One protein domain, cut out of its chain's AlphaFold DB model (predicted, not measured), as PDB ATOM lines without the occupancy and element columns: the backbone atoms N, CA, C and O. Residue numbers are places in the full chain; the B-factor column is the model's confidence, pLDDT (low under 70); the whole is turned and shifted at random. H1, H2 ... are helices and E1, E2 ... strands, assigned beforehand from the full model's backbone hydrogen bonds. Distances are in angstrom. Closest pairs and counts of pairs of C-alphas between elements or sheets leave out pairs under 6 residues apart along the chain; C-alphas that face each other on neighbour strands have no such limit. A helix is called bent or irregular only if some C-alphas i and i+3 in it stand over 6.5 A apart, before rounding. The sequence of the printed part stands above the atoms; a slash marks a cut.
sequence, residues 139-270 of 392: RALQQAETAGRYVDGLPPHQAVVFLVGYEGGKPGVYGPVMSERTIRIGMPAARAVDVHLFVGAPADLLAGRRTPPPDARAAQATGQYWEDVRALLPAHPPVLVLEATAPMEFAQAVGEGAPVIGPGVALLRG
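AT A GLANCE: This is residues 139 to 270 of the 392 residues of an uncharacterized protein of Actinobacteria bacterium (UniProt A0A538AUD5). A strongly twisted sheet of five strands forms the core, with H1 and H2 over one face and H5 over the other: three layers, with helices on both faces of a sheet. The short H3 and the long, kinked H4 pack on the same face as H5, H4 covering the part of the sheet made by E2 and E1. The printed part has 132 residues, with five named helices and five named strands in the order H1 E1 H2 E2 H3 H4 E3 H5 E4 E5; the sheet runs E2 E1 E3 E5 E4 and is mixed, and the class is mixed, helices and strands. The whole is compact, with a radius of gyration of the C-alphas of 13.1 A and spans of 38 by 29 by 29 A.

HOW THE PARTS SIT: The edge strand E2, residues 195 to 199, is parallel to E1, residues 160 to 164, with N 162 and O 196 within hydrogen-bond range at 2.8 A. E1 is parallel to E3, residues 239 to 242, with N 163 and O 240 at 2.9 A. E3 is antiparallel to E5, residues 265 to 269, with N 241 and O 266 at 2.9 A. E5 and the edge strand E4, residues 260 to 262, form an antiparallel hairpin, with N 265 and O 262 at 2.9 A. H1, residues 139 to 152, and H2, residues 175 to 186, touch at a steep tilt of 56 degrees, their closest C-alphas being those of Glu 145 and Gly 186, 4.3 A apart. E1, H2, E2 make a strand-helix-strand unit, parallel neighbour strands joined through a helix, with a right-handed crossover. On the opposite face, H5, residues 247 to 255, has a height over the sheet of 8.1 A, and H3, residues 202 to 206, only just touches it, with 3 pairs of C-alphas within 8 A, the closest those of Pro 202 and Ala 253 at 6.4 A. H4, residues 216 to 235, is over E2 and E1, the closest C-alphas of H4 and E2 being those of Tyr 225 and Leu 197, 5.8 A apart. Two split units, each with another strand between its two strands, are right-handed: E2, H3 H4, E3 and E3, H5, E4. Every O i to N i+4 pair is within hydrogen-bond range in H2, H3 and H5, against 9 of 10 in H1 and 11 of 16 in H4.

IN THESE COORDINATES: H1 begins at C-alpha 139 (182.822, 77.427, 68.049) and is 19.7 A long; H2 is 16.7 A. H4, 29.6 A, is irregular, with C-alphas 221 and 224 7.2 A apart, and has a kink of 50 degrees near residue 224. E5 ends at C-alpha 269 (170.346, 87.077, 83.665).

THE WHOLE: The C-alphas of Gly 153 and Ala 216, the two farthest apart, are 38.1 A apart. The printed part has no cut, and no link is long. Mean pLDDT of the printed part is 93.4; residues 168 to 173 are under 70.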
ATOM      1  N   ARG A 139     182.829  76.922  66.666       93.88
ATOM      2  CA  ARG A 139     182.822  77.427  68.049       93.88
ATOM      3  C   ARG A 139     181.458  77.971  68.448       93.88
ATOM      4  O   ARG A 139     181.008  77.700  69.553       93.88
ATOM      5  N   ALA A 140     180.777  78.677  67.547       93.81
ATOM      6  CA  ALA A 140     179.422  79.162  67.803       93.81
ATOM      7  C   ALA A 140     178.447  78.003  68.029       93.81
ATOM      8  O   ALA A 140     177.620  78.070  68.935       93.81
ATOM      9  N   LEU A 141     178.579  76.918  67.261       94.56
ATOM     10  CA  LEU A 141     177.759  75.726  67.467       94.56
ATOM     11  C   LEU A 141     178.130  74.984  68.765       94.56
ATOM     12  O   LEU A 141     177.240  74.598  69.513       94.56
ATOM     13  N   GLN A 142     179.418  74.867  69.099       96.50
ATOM     14  CA  GLN A 142     179.871  74.299  70.377       96.50
ATOM     15  C   GLN A 142     179.347  75.090  71.592       96.50
ATOM     16  O   GLN A 142     178.880  74.510  72.577       96.50
ATOM     17  N   GLN A 143     179.408  76.421  71.537       97.50
ATOM     18  CA  GLN A 143     178.884  77.304  72.583       97.50
ATOM     19  C   GLN A 143     177.360  77.221  72.664       97.50
ATOM     20  O   GLN A 143     176.816  77.169  73.765       97.50
ATOM     21  N   ALA A 144     176.672  77.127  71.522       97.44
ATOM     22  CA  ALA A 144     175.235  76.888  71.482       97.44
ATOM     23  C   ALA A 144     174.868  75.538  72.115       97.44
ATOM     24  O   ALA A 144     173.988  75.507  72.960       97.44
ATOM     25  N   GLU A 145     175.569  74.443  71.812       97.19
ATOM     26  CA  GLU A 145     175.347  73.143  72.469       97.19
ATOM     27  C   GLU A 145     175.632  73.186  73.978       97.19
ATOM     28  O   GLU A 145     174.907  72.588  74.776       97.19
ATOM     29  N   THR A 146     176.653  73.938  74.392       97.88
ATOM     30  CA  THR A 146     176.971  74.153  75.813       97.88
ATOM     31  C   THR A 146     175.849  74.926  76.514       97.88
ATOM     32  O   THR A 146     175.374  74.505  77.568       97.88
ATOM     33  N   ALA A 147     175.361  76.002  75.895       98.19
ATOM     34  CA  ALA A 147     174.179  76.733  76.340       98.19
ATOM     35  C   ALA A 147     172.918  75.852  76.318       98.19
ATOM     36  O   ALA A 147     172.080  75.960  77.205       98.19
ATOM     37  N   GLY A 148     172.801  74.925  75.368       97.31
ATOM     38  CA  GLY A 148     171.698  73.972  75.274       97.31
ATOM     39  C   GLY A 148     171.562  73.109  76.528       97.31
ATOM     40  O   GLY A 148     170.447  72.864  76.974       97.31
ATOM     41  N   ARG A 149     172.684  72.741  77.162       96.88
ATOM     42  CA  ARG A 149     172.684  72.018  78.448       96.88
ATOM     43  C   ARG A 149     172.160  72.861  79.605       96.88
ATOM     44  O   ARG A 149     171.483  72.327  80.476       96.88
ATOM     45  N   TYR A 150     172.460  74.160  79.613       97.81
ATOM     46  CA  TYR A 150     171.854  75.090  80.567       97.81
ATOM     47  C   TYR A 150     170.340  75.154  80.357       97.81
ATOM     48  O   TYR A 150     169.572  74.997  81.304       97.81
ATOM     49  N   VAL A 151     169.923  75.332  79.100       97.62
ATOM     50  CA  VAL A 151     168.512  75.440  78.719       97.62
ATOM     51  C   VAL A 151     167.745  74.171  79.089       97.62
ATOM     52  O   VAL A 151     166.656  74.282  79.639       97.62
ATOM     53  N   ASP A 152     168.306  72.979  78.876       95.81
ATOM     54  CA  ASP A 152     167.683  71.704  79.272       95.81
ATOM     55  C   ASP A 152     167.423  71.586  80.782       95.81
ATOM     56  O   ASP A 152     166.488  70.893  81.180       95.81
ATOM     57  N   GLY A 153     168.204  72.277  81.617       95.62
ATOM     58  CA  GLY A 153     167.996  72.328  83.067       95.62
ATOM     59  C   GLY A 153     166.882  73.280  83.515       95.62
ATOM     60  O   GLY A 153     166.473  73.236  84.676       95.62
ATOM     61  N   LEU A 154     166.384  74.143  82.626       96.94
ATOM     62  CA  LEU A 154     165.296  75.072  82.931       96.94
ATOM     63  C   LEU A 154     163.925  74.384  82.849       96.94
ATOM     64  O   LEU A 154     163.763  73.467  82.037       96.94
ATOM     65  N   PRO A 155     162.910  74.879  83.586       96.62
ATOM     66  CA  PRO A 155     161.514  74.503  83.404       96.62
ATOM     67  C   PRO A 155     161.103  74.338  81.927       96.62
ATOM     68  O   PRO A 155     161.492  75.157  81.080       96.62
ATOM     69  N   PRO A 156     160.314  73.297  81.594       93.94
ATOM     70  CA  PRO A 156     159.810  73.100  80.239       93.94
ATOM     71  C   PRO A 156     159.077  74.344  79.731       93.94
ATOM     72  O   PRO A 156     158.331  74.965  80.484       93.94
ATOM     73  N   HIS A 157     159.267  74.684  78.454       94.69
ATOM     74  CA  HIS A 157     158.627  75.835  77.798       94.69
ATOM     75  C   HIS A 157     159.008  77.210  78.365       94.69
ATOM     76  O   HIS A 157     158.407  78.219  77.997       94.69
ATOM     77  N   GLN A 158     160.010  77.283  79.244       96.94
ATOM     78  CA  GLN A 158     160.551  78.566  79.665       96.94
ATOM     79  C   GLN A 158     161.324  79.202  78.510       96.94
ATOM     80  O   GLN A 158     162.303  78.625  78.028       96.94
ATOM     81  N   ALA A 159     160.888  80.400  78.117       97.88
ATOM     82  CA  ALA A 159     161.556  81.218  77.120       97.88
ATOM     83  C   ALA A 159     162.971  81.603  77.570       97.88
ATOM     84  O   ALA A 159     163.191  81.966  78.729       97.88
ATOM     85  N   VAL A 160     163.915  81.567  76.634       98.38
ATOM     86  CA  VAL A 160     165.314  81.957  76.839       98.38
ATOM     87  C   VAL A 160     165.712  82.945  75.758       98.38
ATOM     88  O   VAL A 160     165.477  82.713  74.570       98.38
ATOM     89  N   VAL A 161     166.327  84.050  76.165       98.56
ATOM     90  CA  VAL A 161     166.795  85.092  75.253       98.56
ATOM     91  C   VAL A 161     168.291  84.921  75.029       98.56
ATOM     92  O   VAL A 161     169.078  84.900  75.970       98.56
ATOM     93  N   PHE A 162     168.701  84.830  73.772       98.44
ATOM     94  CA  PHE A 162     170.097  84.920  73.375       98.44
ATOM     95  C   PHE A 162     170.375  86.329  72.875       98.44
ATOM     96  O   PHE A 162     169.694  86.821  71.974       98.44
ATOM     97  N   LEU A 163     171.374  86.973  73.461       97.56
ATOM     98  CA  LEU A 163     171.830  88.280  73.033       97.56
ATOM     99  C   LEU A 163     172.908  88.117  71.961       97.56
ATOM    100  O   LEU A 163     173.890  87.398  72.155       97.56
ATOM    101  N   VAL A 164     172.714  88.792  70.828       95.56
ATOM    102  CA  VAL A 164     173.670  88.829  69.720       95.56
ATOM    103  C   VAL A 164     173.939  90.254  69.254       95.56
ATOM    104  O   VAL A 164     173.061  91.111  69.311       95.56
ATOM    105  N   GLY A 165     175.144  90.500  68.750       90.62
ATOM    106  CA  GLY A 165     175.514  91.792  68.182       90.62
ATOM    107  C   GLY A 165     175.004  92.010  66.756       90.62
ATOM    108  O   GLY A 165     174.702  91.065  66.022       90.62
ATOM    109  N   TYR A 166     174.974  93.275  66.324       85.94
ATOM    110  CA  TYR A 166     174.767  93.626  64.909       85.94
ATOM    111  C   TYR A 166     175.978  93.267  64.033       85.94
ATOM    112  O   TYR A 166     175.822  93.046  62.831       85.94
ATOM    113  N   GLU A 167     177.168  93.195  64.633       70.88
ATOM    114  CA  GLU A 167     178.446  92.990  63.940       70.88
ATOM    115  C   GLU A 167     179.079  91.615  64.200       70.88
ATOM    116  O   GLU A 167     180.160  91.326  63.686       70.88
ATOM    117  N   GLY A 168     178.419  90.745  64.974       57.28
ATOM    118  CA  GLY A 168     178.985  89.463  65.391       57.28
ATOM    119  C   GLY A 168     179.457  88.603  64.214       57.28
ATOM    120  O   GLY A 168     178.693  88.376  63.284       57.28
ATOM    121  N   GLY A 169     180.709  88.125  64.267       51.97
ATOM    122  CA  GLY A 169     181.353  87.098  63.424       51.97
ATOM    123  C   GLY A 169     181.426  87.324  61.899       51.97
ATOM    124  O   GLY A 169     182.432  86.990  61.273       51.97
ATOM    125  N   LYS A 170     180.372  87.852  61.267       56.75
ATOM    126  CA  LYS A 170     180.242  88.090  59.826       56.75
ATOM    127  C   LYS A 170     179.494  89.406  59.586       56.75
ATOM    128  O   LYS A 170     178.347  89.530  60.012       56.75
ATOM    129  N   PRO A 171     180.084  90.361  58.848       50.66
ATOM    130  CA  PRO A 171     179.494  91.681  58.678       50.66
ATOM    131  C   PRO A 171     178.162  91.642  57.911       50.66
ATOM    132  O   PRO A 171     178.034  90.999  56.863       50.66
ATOM    133  N   GLY A 172     177.187  92.410  58.407       65.25
ATOM    134  CA  GLY A 172     175.968  92.792  57.694       65.25
ATOM    135  C   GLY A 172     174.663  92.205  58.241       65.25
ATOM    136  O   GLY A 172     174.628  91.407  59.169       65.25
ATOM    137  N   VAL A 173     173.557  92.573  57.586       66.88
ATOM    138  CA  VAL A 173     172.150  92.290  57.959       66.88
ATOM    139  C   VAL A 173     171.838  90.800  58.209       66.88
ATOM    140  O   VAL A 173     170.834  90.465  58.829       66.88
ATOM    141  N   TYR A 174     172.684  89.887  57.728       74.69
ATOM    142  CA  TYR A 174     172.506  88.445  57.896       74.69
ATOM    143  C   TYR A 174     173.138  87.876  59.168       74.69
ATOM    144  O   TYR A 174     172.828  86.729  59.486       74.69
ATOM    145  N   GLY A 175     173.983  88.636  59.874       84.94
ATOM    146  CA  GLY A 175     174.642  88.202  61.109       84.94
ATOM    147  C   GLY A 175     173.639  87.639  62.119       84.94
ATOM    148  O   GLY A 175     173.675  86.434  62.372       84.94
ATOM    149  N   PRO A 176     172.645  88.430  62.568       89.25
ATOM    150  CA  PRO A 176     171.648  87.966  63.532       89.25
ATOM    151  C   PRO A 176     170.861  86.732  63.073       89.25
ATOM    152  O   PRO A 176     170.672  85.798  63.844       89.25
ATOM    153  N   VAL A 177     170.472  86.670  61.794       88.62
ATOM    154  CA  VAL A 177     169.727  85.526  61.230       88.62
ATOM    155  C   VAL A 177     170.582  84.253  61.204       88.62
ATOM    156  O   VAL A 177     170.071  83.148  61.390       88.62
ATOM    157  N   MET A 178     171.886  84.370  60.933       87.69
ATOM    158  CA  MET A 178     172.800  83.225  60.984       87.69
ATOM    159  C   MET A 178     173.084  82.804  62.425       87.69
ATOM    160  O   MET A 178     173.095  81.599  62.690       87.69
ATOM    161  N   SER A 179     173.249  83.758  63.346       92.31
ATOM    162  CA  SER A 179     173.408  83.478  64.775       92.31
ATOM    163  C   SER A 179     172.186  82.751  65.322       92.31
ATOM    164  O   SER A 179     172.343  81.691  65.914       92.31
ATOM    165  N   GLU A 180     170.971  83.218  65.015       93.94
ATOM    166  CA  GLU A 180     169.725  82.546  65.402       93.94
ATOM    167  C   GLU A 180     169.706  81.077  64.958       93.94
ATOM    168  O   GLU A 180     169.441  80.176  65.752       93.94
ATOM    169  N   ARG A 181     170.014  80.819  63.682       93.00
ATOM    170  CA  ARG A 181     170.019  79.456  63.136       93.00
ATOM    171  C   ARG A 181     171.083  78.594  63.794       93.00
ATOM    172  O   ARG A 181     170.809  77.440  64.090       93.00
ATOM    173  N   THR A 182     172.271  79.149  64.017       93.56
ATOM    174  CA  THR A 182     173.380  78.436  64.662       93.56
ATOM    175  C   THR A 182     173.021  78.072  66.097       93.56
ATOM    176  O   THR A 182     173.174  76.917  66.486       93.56
ATOM    177  N   ILE A 183     172.448  79.022  66.842       96.31
ATOM    178  CA  ILE A 183     171.961  78.811  68.204       96.31
ATOM    179  C   ILE A 183     170.912  77.703  68.204       96.31
ATOM    180  O   ILE A 183     171.109  76.699  68.877       96.31
ATOM    181  N   ARG A 184     169.846  77.817  67.397       96.06
ATOM    182  CA  ARG A 184     168.768  76.811  67.352       96.06
ATOM    183  C   ARG A 184     169.252  75.412  66.954       96.06
ATOM    184  O   ARG A 184     168.665  74.442  67.418       96.06
ATOM    185  N   ILE A 185     170.292  75.288  66.124       94.06
ATOM    186  CA  ILE A 185     170.884  73.982  65.773       94.06
ATOM    187  C   ILE A 185     171.564  73.340  66.985       94.06
ATOM    188  O   ILE A 185     171.433  72.134  67.167       94.06
ATOM    189  N   GLY A 186     172.256  74.129  67.812       94.31
ATOM    190  CA  GLY A 186     172.880  73.640  69.044       94.31
ATOM    191  C   GLY A 186     171.889  73.386  70.183       94.31
ATOM    192  O   GLY A 186     172.271  72.859  71.224       94.31
ATOM    193  N   MET A 187     170.617  73.753  70.019       96.06
ATOM    194  CA  MET A 187     169.610  73.551  71.054       96.06
ATOM    195  C   MET A 187     169.047  72.128  71.038       96.06
ATOM    196  O   MET A 187     168.837  71.540  69.973       96.06
ATOM    197  N   PRO A 188     168.679  71.598  72.214       93.12
ATOM    198  CA  PRO A 188     167.829  70.423  72.319       93.12
ATOM    199  C   PRO A 188     166.568  70.616  71.471       93.12
ATOM    200  O   PRO A 188     165.903  71.650  71.552       93.12
ATOM    201  N   ALA A 189     166.199  69.618  70.663       88.81
ATOM    202  CA  ALA A 189     165.097  69.752  69.702       88.81
ATOM    203  C   ALA A 189     163.763  70.173  70.354       88.81
ATOM    204  O   ALA A 189     162.954  70.850  69.727       88.81
ATOM    205  N   ALA A 190     163.541  69.793  71.618       88.44
ATOM    206  CA  ALA A 190     162.363  70.177  72.395       88.44
ATOM    207  C   ALA A 190     162.367  71.648  72.845       88.44
ATOM    208  O   ALA A 190     161.296  72.191  73.095       88.44
ATOM    209  N   ARG A 191     163.548  72.268  72.947       94.38
ATOM    210  CA  ARG A 191     163.769  73.638  73.435       94.38
ATOM    211  C   ARG A 191     164.052  74.628  72.314       94.38
ATOM    212  O   ARG A 191     164.015  75.833  72.530       94.38
ATOM    213  N   ALA A 192     164.282  74.139  71.096       93.75
ATOM    214  CA  ALA A 192     164.576  74.974  69.940       93.75
ATOM    215  C   ALA A 192     163.495  76.027  69.655       93.75
ATOM    216  O   ALA A 192     163.828  77.032  69.043       93.75
ATOM    217  N   VAL A 193     162.239  75.824  70.077       93.44
ATOM    218  CA  VAL A 193     161.135  76.797  69.937       93.44
ATOM    219  C   VAL A 193     161.070  77.830  71.065       93.44
ATOM    220  O   VAL A 193     160.508  78.895  70.851       93.44
ATOM    221  N   ASP A 194     161.698  77.557  72.213       96.69
ATOM    222  CA  ASP A 194     161.728  78.448  73.385       96.69
ATOM    223  C   ASP A 194     162.848  79.504  73.283       96.69
ATOM    224  O   ASP A 194     163.087  80.286  74.202       96.69
ATOM    225  N   VAL A 195     163.593  79.489  72.177       97.62
ATOM    226  CA  VAL A 195     164.750  80.350  71.924       97.62
ATOM    227  C   VAL A 195     164.296  81.626  71.230       97.62
ATOM    228  O   VAL A 195     163.724  81.584  70.133       97.62
ATOM    229  N   HIS A 196     164.628  82.755  71.841       98.06
ATOM    230  CA  HIS A 196     164.378  84.096  71.326       98.06
ATOM    231  C   HIS A 196     165.695  84.848  71.181       98.06
ATOM    232  O   HIS A 196     166.669  84.558  71.872       98.06
ATOM    233  N   LEU A 197     165.738  85.807  70.262       97.25
ATOM    234  CA  LEU A 197     166.956  86.529  69.924       97.25
ATOM    235  C   LEU A 197     166.779  88.010  70.241       97.25
ATOM    236  O   LEU A 197     165.863  88.635  69.718       97.25
ATOM    237  N   PHE A 198     167.666  88.585  71.043       97.75
ATOM    238  CA  PHE A 198     167.796  90.032  71.164       97.75
ATOM    239  C   PHE A 198     169.027  90.488  70.384       97.75
ATOM    240  O   PHE A 198     170.107  89.931  70.563       97.75
ATOM    241  N   VAL A 199     168.873  91.499  69.524       96.31
ATOM    242  CA  VAL A 199     169.975  92.034  68.713       96.31
ATOM    243  C   VAL A 199     170.377  93.408  69.230       96.31
ATOM    244  O   VAL A 199     169.621  94.367  69.052       96.31
ATOM    245  N   GLY A 200     171.555  93.513  69.844       95.25
ATOM    246  CA  GLY A 200     172.028  94.772  70.409       95.25
ATOM    247  C   GLY A 200     172.891  94.640  71.657       95.25
ATOM    248  O   GLY A 200     173.499  93.606  71.898       95.25
ATOM    249  N   ALA A 201     172.919  95.711  72.448       95.75
ATOM    250  CA  ALA A 201     173.759  95.847  73.631       95.75
ATOM    251  C   ALA A 201     173.105  95.248  74.897       95.75
ATOM    252  O   ALA A 201     171.888  95.386  75.076       95.75
ATOM    253  N   PRO A 202     173.894  94.663  75.823       97.25
ATOM    254  CA  PRO A 202     173.415  94.174  77.123       97.25
ATOM    255  C   PRO A 202     172.611  95.213  77.908       97.25
ATOM    256  O   PRO A 202     171.494  94.928  78.344       97.25
ATOM    257  N   ALA A 203     173.124  96.442  78.009       97.12
ATOM    258  CA  ALA A 203     172.487  97.523  78.758       97.12
ATOM    259  C   ALA A 203     171.080  97.877  78.242       97.12
ATOM    260  O   ALA A 203     170.174  98.130  79.037       97.12
ATOM    261  N   ASP A 204     170.863  97.858  76.923       97.62
ATOM    262  CA  ASP A 204     169.547  98.140  76.343       97.62
ATOM    263  C   ASP A 204     168.555  97.011  76.619       97.62
ATOM    264  O   ASP A 204     167.422  97.288  77.017       97.62
ATOM    265  N   LEU A 205     168.983  95.748  76.478       97.56
ATOM    266  CA  LEU A 205     168.147  94.594  76.819       97.56
ATOM    267  C   LEU A 205     167.726  94.638  78.290       97.56
ATOM    268  O   LEU A 205     166.547  94.463  78.607       97.56
ATOM    269  N   LEU A 206     168.679  94.892  79.189       96.69
ATOM    270  CA  LEU A 206     168.419  94.963  80.626       96.69
ATOM    271  C   LEU A 206     167.499  96.133  80.988       96.69
ATOM    272  O   LEU A 206     166.655  95.973  81.871       96.69
ATOM    273  N   ALA A 207     167.613  97.258  80.276       97.19
ATOM    274  CA  ALA A 207     166.728  98.416  80.400       97.19
ATOM    275  C   ALA A 207     165.378  98.252  79.674       97.19
ATOM    276  O   ALA A 207     164.560  99.172  79.683       97.19
ATOM    277  N   GLY A 208     165.148  97.113  79.016       97.19
ATOM    278  CA  GLY A 208     163.929  96.820  78.273       97.19
ATOM    279  C   GLY A 208     163.699  97.722  77.062       97.19
ATOM    280  O   GLY A 208     162.557  98.045  76.731       97.19
ATOM    281  N   ARG A 209     164.779  98.134  76.391       97.69
ATOM    282  CA  ARG A 209     164.745  98.957  75.180       97.69
ATOM    283  C   ARG A 209     165.383  98.232  74.001       97.69
ATOM    284  O   ARG A 209     166.225  97.353  74.152       97.69
ATOM    285  N   ARG A 210     164.991  98.643  72.797       96.38
ATOM    286  CA  ARG A 210     165.627  98.194  71.559       96.38
ATOM    287  C   ARG A 210     166.943  98.941  71.363       96.38
ATOM    288  O   ARG A 210     166.931 100.170  71.354       96.38
ATOM    289  N   THR A 211     168.033  98.226  71.094       95.94
ATOM    290  CA  THR A 211     169.267  98.869  70.622       95.94
ATOM    291  C   THR A 211     169.063  99.454  69.222       95.94
ATOM    292  O   THR A 211     168.580  98.731  68.334       95.94
ATOM    293  N   PRO A 212     169.430 100.729  68.990       94.44
ATOM    294  CA  PRO A 212     169.320 101.359  67.681       94.44
ATOM    295  C   PRO A 212     170.032 100.536  66.594       94.44
ATOM    296  O   PRO A 212     171.211 100.213  66.743       94.44
ATOM    297  N   PRO A 213     169.341 100.165  65.503       92.44
ATOM    298  CA  PRO A 213     169.968  99.445  64.404       92.44
ATOM    299  C   PRO A 213     170.946 100.358  63.643       92.44
ATOM    300  O   PRO A 213     170.649 101.542  63.470       92.44
ATOM    301  N   PRO A 214     172.065  99.822  63.119       90.56
ATOM    302  CA  PRO A 214     173.080 100.623  62.427       90.56
ATOM    303  C   PRO A 214     172.591 101.210  61.095       90.56
ATOM    304  O   PRO A 214     173.107 102.225  60.635       90.56
ATOM    305  N   ASP A 215     171.597 100.584  60.455       89.44
ATOM    306  CA  ASP A 215     170.981 101.079  59.227       89.44
ATOM    307  C   ASP A 215     169.516 100.616  59.081       89.44
ATOM    308  O   ASP A 215     169.016  99.766  59.826       89.44
ATOM    309  N   ALA A 216     168.808 101.155  58.083       88.62
ATOM    310  CA  ALA A 216     167.406 100.822  57.813       88.62
ATOM    311  C   ALA A 216     167.178  99.347  57.419       88.62
ATOM    312  O   ALA A 216     166.090  98.808  57.633       88.62
ATOM    313  N   ARG A 217     168.180  98.668  56.844       84.75
ATOM    314  CA  ARG A 217     168.060  97.250  56.469       84.75
ATOM    315  C   ARG A 217     168.160  96.360  57.700       84.75
ATOM    316  O   ARG A 217     167.371  95.427  57.823       84.75
ATOM    317  N   ALA A 218     169.086  96.658  58.608       87.75
ATOM    318  CA  ALA A 218     169.171  96.032  59.918       87.75
ATOM    319  C   ALA A 218     167.885  96.294  60.709       87.75
ATOM    320  O   ALA A 218     167.308  95.353  61.242       87.75
ATOM    321  N   ALA A 219     167.364  97.527  60.678       90.06
ATOM    322  CA  ALA A 219     166.100  97.874  61.324       90.06
ATOM    323  C   ALA A 219     164.931  96.995  60.853       90.06
ATOM    324  O   ALA A 219     164.159  96.505  61.682       90.06
ATOM    325  N   GLN A 220     164.827  96.782  59.537       88.38
ATOM    326  CA  GLN A 220     163.813  95.922  58.928       88.38
ATOM    327  C   GLN A 220     164.030  94.443  59.281       88.38
ATOM    328  O   GLN A 220     163.071  93.746  59.598       88.38
ATOM    329  N   ALA A 221     165.272  93.958  59.228       86.19
ATOM    330  CA  ALA A 221     165.586  92.548  59.448       86.19
ATOM    331  C   ALA A 221     165.483  92.118  60.918       86.19
ATOM    332  O   ALA A 221     165.161  90.964  61.178       86.19
ATOM    333  N   THR A 222     165.748  93.021  61.868       91.88
ATOM    334  CA  THR A 222     165.734  92.710  63.307       91.88
ATOM    335  C   THR A 222     164.474  93.170  64.028       91.88
ATOM    336  O   THR A 222     164.325  92.907  65.218       91.88
ATOM    337  N   GLY A 223     163.552  93.841  63.327       93.69
ATOM    338  CA  GLY A 223     162.311  94.341  63.919       93.69
ATOM    339  C   GLY A 223     161.487  93.235  64.575       93.69
ATOM    340  O   GLY A 223     161.090  93.382  65.723       93.69
ATOM    341  N   GLN A 224     161.313  92.103  63.887       94.25
ATOM    342  CA  GLN A 224     160.553  90.969  64.419       94.25
ATOM    343  C   GLN A 224     161.183  90.387  65.696       94.25
ATOM    344  O   GLN A 224     160.469  90.127  66.655       94.25
ATOM    345  N   TYR A 225     162.515  90.269  65.751       95.81
ATOM    346  CA  TYR A 225     163.215  89.782  66.945       95.81
ATOM    347  C   TYR A 225     162.966  90.665  68.173       95.81
ATOM    348  O   TYR A 225     162.768  90.159  69.275       95.81
ATOM    349  N   TRP A 226     162.938  91.988  67.983       97.06
ATOM    350  CA  TRP A 226     162.612  92.912  69.067       97.06
ATOM    351  C   TRP A 226     161.177  92.731  69.564       97.06
ATOM    352  O   TRP A 226     160.963  92.694  70.770       97.06
ATOM    353  N   GLU A 227     160.211  92.603  68.657       97.56
ATOM    354  CA  GLU A 227     158.807  92.394  69.020       97.56
ATOM    355  C   GLU A 227     158.608  91.105  69.828       97.56
ATOM    356  O   GLU A 227     157.950  91.134  70.871       97.56
ATOM    357  N   ASP A 228     159.260  90.018  69.405       96.62
ATOM    358  CA  ASP A 228     159.226  88.730  70.097       96.62
ATOM    359  C   ASP A 228     159.819  88.836  71.514       96.62
ATOM    360  O   ASP A 228     159.209  88.384  72.482       96.62
ATOM    361  N   VAL A 229     160.993  89.463  71.665       98.00
ATOM    362  CA  VAL A 229     161.648  89.613  72.977       98.00
ATOM    363  C   VAL A 229     160.895  90.584  73.879       98.00
ATOM    364  O   VAL A 229     160.732  90.298  75.065       98.00
ATOM    365  N   ARG A 230     160.402  91.708  73.345       97.94
ATOM    366  CA  ARG A 230     159.688  92.743  74.109       97.94
ATOM    367  C   ARG A 230     158.505  92.166  74.880       97.94
ATOM    368  O   ARG A 230     158.301  92.539  76.033       97.94
ATOM    369  N   ALA A 231     157.764  91.243  74.269       97.38
ATOM    370  CA  ALA A 231     156.639  90.566  74.908       97.38
ATOM    371  C   ALA A 231     157.056  89.677  76.098       97.38
ATOM    372  O   ALA A 231     156.251  89.432  76.994       97.38
ATOM    373  N   LEU A 232     158.308  89.215  76.128       97.50
ATOM    374  CA  LEU A 232     158.833  88.286  77.133       97.50
ATOM    375  C   LEU A 232     159.533  88.983  78.299       97.50
ATOM    376  O   LEU A 232     159.622  88.408  79.380       97.50
ATOM    377  N   LEU A 233     160.019  90.212  78.109       96.44
ATOM    378  CA  LEU A 233     160.778  90.943  79.130       96.44
ATOM    379  C   LEU A 233     160.097  91.022  80.510       96.44
ATOM    380  O   LEU A 233     160.820  90.858  81.497       96.44
ATOM    381  N   PRO A 234     158.760  91.193  80.634       96.81
ATOM    382  CA  PRO A 234     158.095  91.207  81.941       96.81
ATOM    383  C   PRO A 234     158.255  89.903  82.737       96.81
ATOM    384  O   PRO A 234     158.247  89.928  83.967       96.81
ATOM    385  N   ALA A 235     158.438  88.767  82.059       96.62
ATOM    386  CA  ALA A 235     158.653  87.465  82.690       96.62
ATOM    387  C   ALA A 235     160.111  87.235  83.132       96.62
ATOM    388  O   ALA A 235     160.415  86.186  83.691       96.62
ATOM    389  N   HIS A 236     161.006  88.203  82.891       96.62
ATOM    390  CA  HIS A 236     162.425  88.144  83.253       96.62
ATOM    391  C   HIS A 236     163.116  86.840  82.796       96.62
ATOM    392  O   HIS A 236     163.711  86.139  83.620       96.62
ATOM    393  N   PRO A 237     163.051  86.493  81.493       97.94
ATOM    394  CA  PRO A 237     163.620  85.248  80.992       97.94
ATOM    395  C   PRO A 237     165.141  85.207  81.204       97.94
ATOM    396  O   PRO A 237     165.785  86.265  81.232       97.94
ATOM    397  N   PRO A 238     165.741  84.008  81.308       98.44
ATOM    398  CA  PRO A 238     167.185  83.867  81.274       98.44
ATOM    399  C   PRO A 238     167.768  84.471  79.995       98.44
ATOM    400  O   PRO A 238     167.195  84.321  78.912       98.44
ATOM    401  N   VAL A 239     168.907  85.147  80.132       98.62
ATOM    402  CA  VAL A 239     169.623  85.807  79.042       98.62
ATOM    403  C   VAL A 239     171.024  85.232  78.927       98.62
ATOM    404  O   VAL A 239     171.817  85.323  79.866       98.62
ATOM    405  N   LEU A 240     171.335  84.683  77.757       98.75
ATOM    406  CA  LEU A 240     172.626  84.083  77.440       98.75
ATOM    407  C   LEU A 240     173.351  84.898  76.372       98.75
ATOM    408  O   LEU A 240     172.729  85.403  75.437       98.75
ATOM    409  N   VAL A 241     174.674  84.977  76.483       98.19
ATOM    410  CA  VAL A 241     175.546  85.600  75.481       98.19
ATOM    411  C   VAL A 241     176.605  84.586  75.069       98.19
ATOM    412  O   VAL A 241     177.292  84.029  75.927       98.19
ATOM    413  N   LEU A 242     176.724  84.325  73.766       97.81
ATOM    414  CA  LEU A 242     177.741  83.419  73.230       97.81
ATOM    415  C   LEU A 242     178.852  84.230  72.576       97.81
ATOM    416  O   LEU A 242     178.596  84.992  71.638       97.81
ATOM    417  N   GLU A 243     180.078  84.022  73.034       96.44
ATOM    418  CA  GLU A 243     181.263  84.765  72.603       96.44
ATOM    419  C   GLU A 243     181.467  84.721  71.079       96.44
ATOM    420  O   GLU A 243     181.726  85.742  70.452       96.44
ATOM    421  N   ALA A 244     181.281  83.562  70.443       94.06
ATOM    422  CA  ALA A 244     181.507  83.395  69.007       94.06
ATOM    423  C   ALA A 244     180.438  84.088  68.142       94.06
ATOM    424  O   ALA A 244     180.701  84.431  66.990       94.06
ATOM    425  N   THR A 245     179.231  84.311  68.677       93.12
ATOM    426  CA  THR A 245     178.161  85.029  67.956       93.12
ATOM    427  C   THR A 245     178.073  86.509  68.315       93.12
ATOM    428  O   THR A 245     177.429  87.263  67.585       93.12
ATOM    429  N   ALA A 246     178.677  86.917  69.434       94.56
ATOM    430  CA  ALA A 246     178.525  88.241  70.032       94.56
ATOM    431  C   ALA A 246     179.764  88.610  70.877       94.56
ATOM    432  O   ALA A 246     179.661  88.747  72.094       94.56
ATOM    433  N   PRO A 247     180.968  88.702  70.279       94.69
ATOM    434  CA  PRO A 247     182.210  88.820  71.048       94.69
ATOM    435  C   PRO A 247     182.285  90.121  71.855       94.69
ATOM    436  O   PRO A 247     182.737  90.113  72.998       94.69
ATOM    437  N   MET A 248     181.809  91.233  71.285       94.19
ATOM    438  CA  MET A 248     181.783  92.527  71.969       94.19
ATOM    439  C   MET A 248     180.788  92.515  73.123       94.19
ATOM    440  O   MET A 248     181.113  92.935  74.231       94.19
ATOM    441  N   GLU A 249     179.588  91.998  72.883       96.25
ATOM    442  CA  GLU A 249     178.534  91.952  73.886       96.25
ATOM    443  C   GLU A 249     178.831  90.933  74.992       96.25
ATOM    444  O   GLU A 249     178.467  91.148  76.145       96.25
ATOM    445  N   PHE A 250     179.531  89.844  74.664       97.38
ATOM    446  CA  PHE A 250     180.050  88.890  75.637       97.38
ATOM    447  C   PHE A 250     181.068  89.564  76.558       97.38
ATOM    448  O   PHE A 250     180.945  89.469  77.778       97.38
ATOM    449  N   ALA A 251     182.033  90.296  75.990       97.38
ATOM    450  CA  ALA A 251     183.017  91.038  76.774       97.38
ATOM    451  C   ALA A 251     182.356  92.107  77.663       97.38
ATOM    452  O   ALA A 251     182.740  92.253  78.821       97.38
ATOM    453  N   GLN A 252     181.338  92.807  77.152       97.06
ATOM    454  CA  GLN A 252     180.542  93.764  77.929       97.06
ATOM    455  C   GLN A 252     179.803  93.080  79.083       97.06
ATOM    456  O   GLN A 252     179.953  93.502  80.225       97.06
ATOM    457  N   ALA A 253     179.079  91.990  78.814       97.69
ATOM    458  CA  ALA A 253     178.354  91.241  79.837       97.69
ATOM    459  C   ALA A 253     179.289  90.755  80.956       97.69
ATOM    460  O   ALA A 253     178.990  90.932  82.136       97.69
ATOM    461  N   VAL A 254     180.443  90.182  80.600       98.31
ATOM    462  CA  VAL A 254     181.444  89.727  81.579       98.31
ATOM    463  C   VAL A 254     182.047  90.906  82.349       98.31
ATOM    464  O   VAL A 254     182.208  90.816  83.564       98.31
ATOM    465  N   GLY A 255     182.334  92.026  81.679       97.69
ATOM    466  CA  GLY A 255     182.815  93.256  82.320       97.69
ATOM    467  C   GLY A 255     181.811  93.870  83.304       97.69
ATOM    468  O   GLY A 255     182.218  94.455  84.304       97.69
ATOM    469  N   GLU A 256     180.512  93.680  83.063       96.06
ATOM    470  CA  GLU A 256     179.410  94.061  83.961       96.06
ATOM    471  C   GLU A 256     179.153  93.031  85.082       96.06
ATOM    472  O   GLU A 256     178.275  93.233  85.922       96.06
ATOM    473  N   GLY A 257     179.927  91.940  85.135       97.06
ATOM    474  CA  GLY A 257     179.865  90.931  86.196       97.06
ATOM    475  C   GLY A 257     179.017  89.695  85.879       97.06
ATOM    476  O   GLY A 257     178.760  88.895  86.781       97.06
ATOM    477  N   ALA A 258     178.589  89.500  84.627       97.94
ATOM    478  CA  ALA A 258     177.885  88.282  84.232       97.94
ATOM    479  C   ALA A 258     178.795  87.046  84.393       97.94
ATOM    480  O   ALA A 258     179.898  87.018  83.833       97.94
ATOM    481  N   PRO A 259     178.361  85.994  85.110       98.00
ATOM    482  CA  PRO A 259     179.155  84.783  85.252       98.00
ATOM    483  C   PRO A 259     179.285  84.040  83.919       98.00
ATOM    484  O   PRO A 259     178.314  83.848  83.179       98.00
ATOM    485  N   VAL A 260     180.492  83.543  83.645       98.44
ATOM    486  CA  VAL A 260     180.757  82.612  82.545       98.44
ATOM    487  C   VAL A 260     180.378  81.207  83.009       98.44
ATOM    488  O   VAL A 260     181.091  80.581  83.791       98.44
ATOM    489  N   ILE A 261     179.230  80.717  82.546       98.19
ATOM    490  CA  ILE A 261     178.655  79.433  82.978       98.19
ATOM    491  C   ILE A 261     179.223  78.232  82.219       98.19
ATOM    492  O   ILE A 261     178.932  77.097  82.574       98.19
ATOM    493  N   GLY A 262     180.023  78.461  81.182       97.62
ATOM    494  CA  GLY A 262     180.748  77.450  80.419       97.62
ATOM    495  C   GLY A 262     181.670  78.128  79.400       97.62
ATOM    496  O   GLY A 262     181.537  79.334  79.184       97.62
ATOM    497  N   PRO A 263     182.609  77.406  78.765       97.56
ATOM    498  CA  PRO A 263     183.550  78.016  77.824       97.56
ATOM    499  C   PRO A 263     182.840  78.798  76.705       97.56
ATOM    500  O   PRO A 263     182.144  78.212  75.878       97.56
ATOM    501  N   GLY A 264     183.008  80.125  76.702       97.44
ATOM    502  CA  GLY A 264     182.392  81.045  75.737       97.44
ATOM    503  C   GLY A 264     180.885  81.287  75.911       97.44
ATOM    504  O   GLY A 264     180.243  81.761  74.975       97.44
ATOM    505  N   VAL A 265     180.310  80.958  77.076       98.56
ATOM    506  CA  VAL A 265     178.883  81.153  77.393       98.56
ATOM    507  C   VAL A 265     178.738  81.969  78.678       98.56
ATOM    508  O   VAL A 265     179.065  81.488  79.764       98.56
ATOM    509  N   ALA A 266     178.218  83.191  78.564       98.56
ATOM    510  CA  ALA A 266     177.935  84.070  79.697       98.56
ATOM    511  C   ALA A 266     176.432  84.097  80.001       98.56
ATOM    512  O   ALA A 266     175.605  84.115  79.084       98.56
ATOM    513  N   LEU A 267     176.083  84.112  81.287       98.50
ATOM    514  CA  LEU A 267     174.710  84.237  81.772       98.50
ATOM    515  C   LEU A 267     174.485  85.663  82.275       98.50
ATOM    516  O   LEU A 267     174.830  85.988  83.405       98.50
ATOM    517  N   LEU A 268     173.896  86.512  81.436       98.19
ATOM    518  CA  LEU A 268     173.621  87.909  81.782       98.19
ATOM    519  C   LEU A 268     172.472  88.035  82.798       98.19
ATOM    520  O   LEU A 268     172.457  88.946  83.622       98.19
ATOM    521  N   ARG A 269     171.492  87.126  82.743       98.00
ATOM    522  CA  ARG A 269     170.346  87.077  83.665       98.00
ATOM    523  C   ARG A 269     169.839  85.642  83.777       98.00
ATOM    524  O   ARG A 269     169.775  84.956  82.766       98.00
ATOM    525  N   GLY A 270     169.416  85.208  84.962       97.12
ATOM    526  CA  GLY A 270     168.801  83.893  85.184       97.12
ATOM    527  C   GLY A 270     169.443  83.120  86.339       97.12
ATOM    528  O   GLY A 270     170.422  83.588  86.919       97.12
TER     529      GLY A 270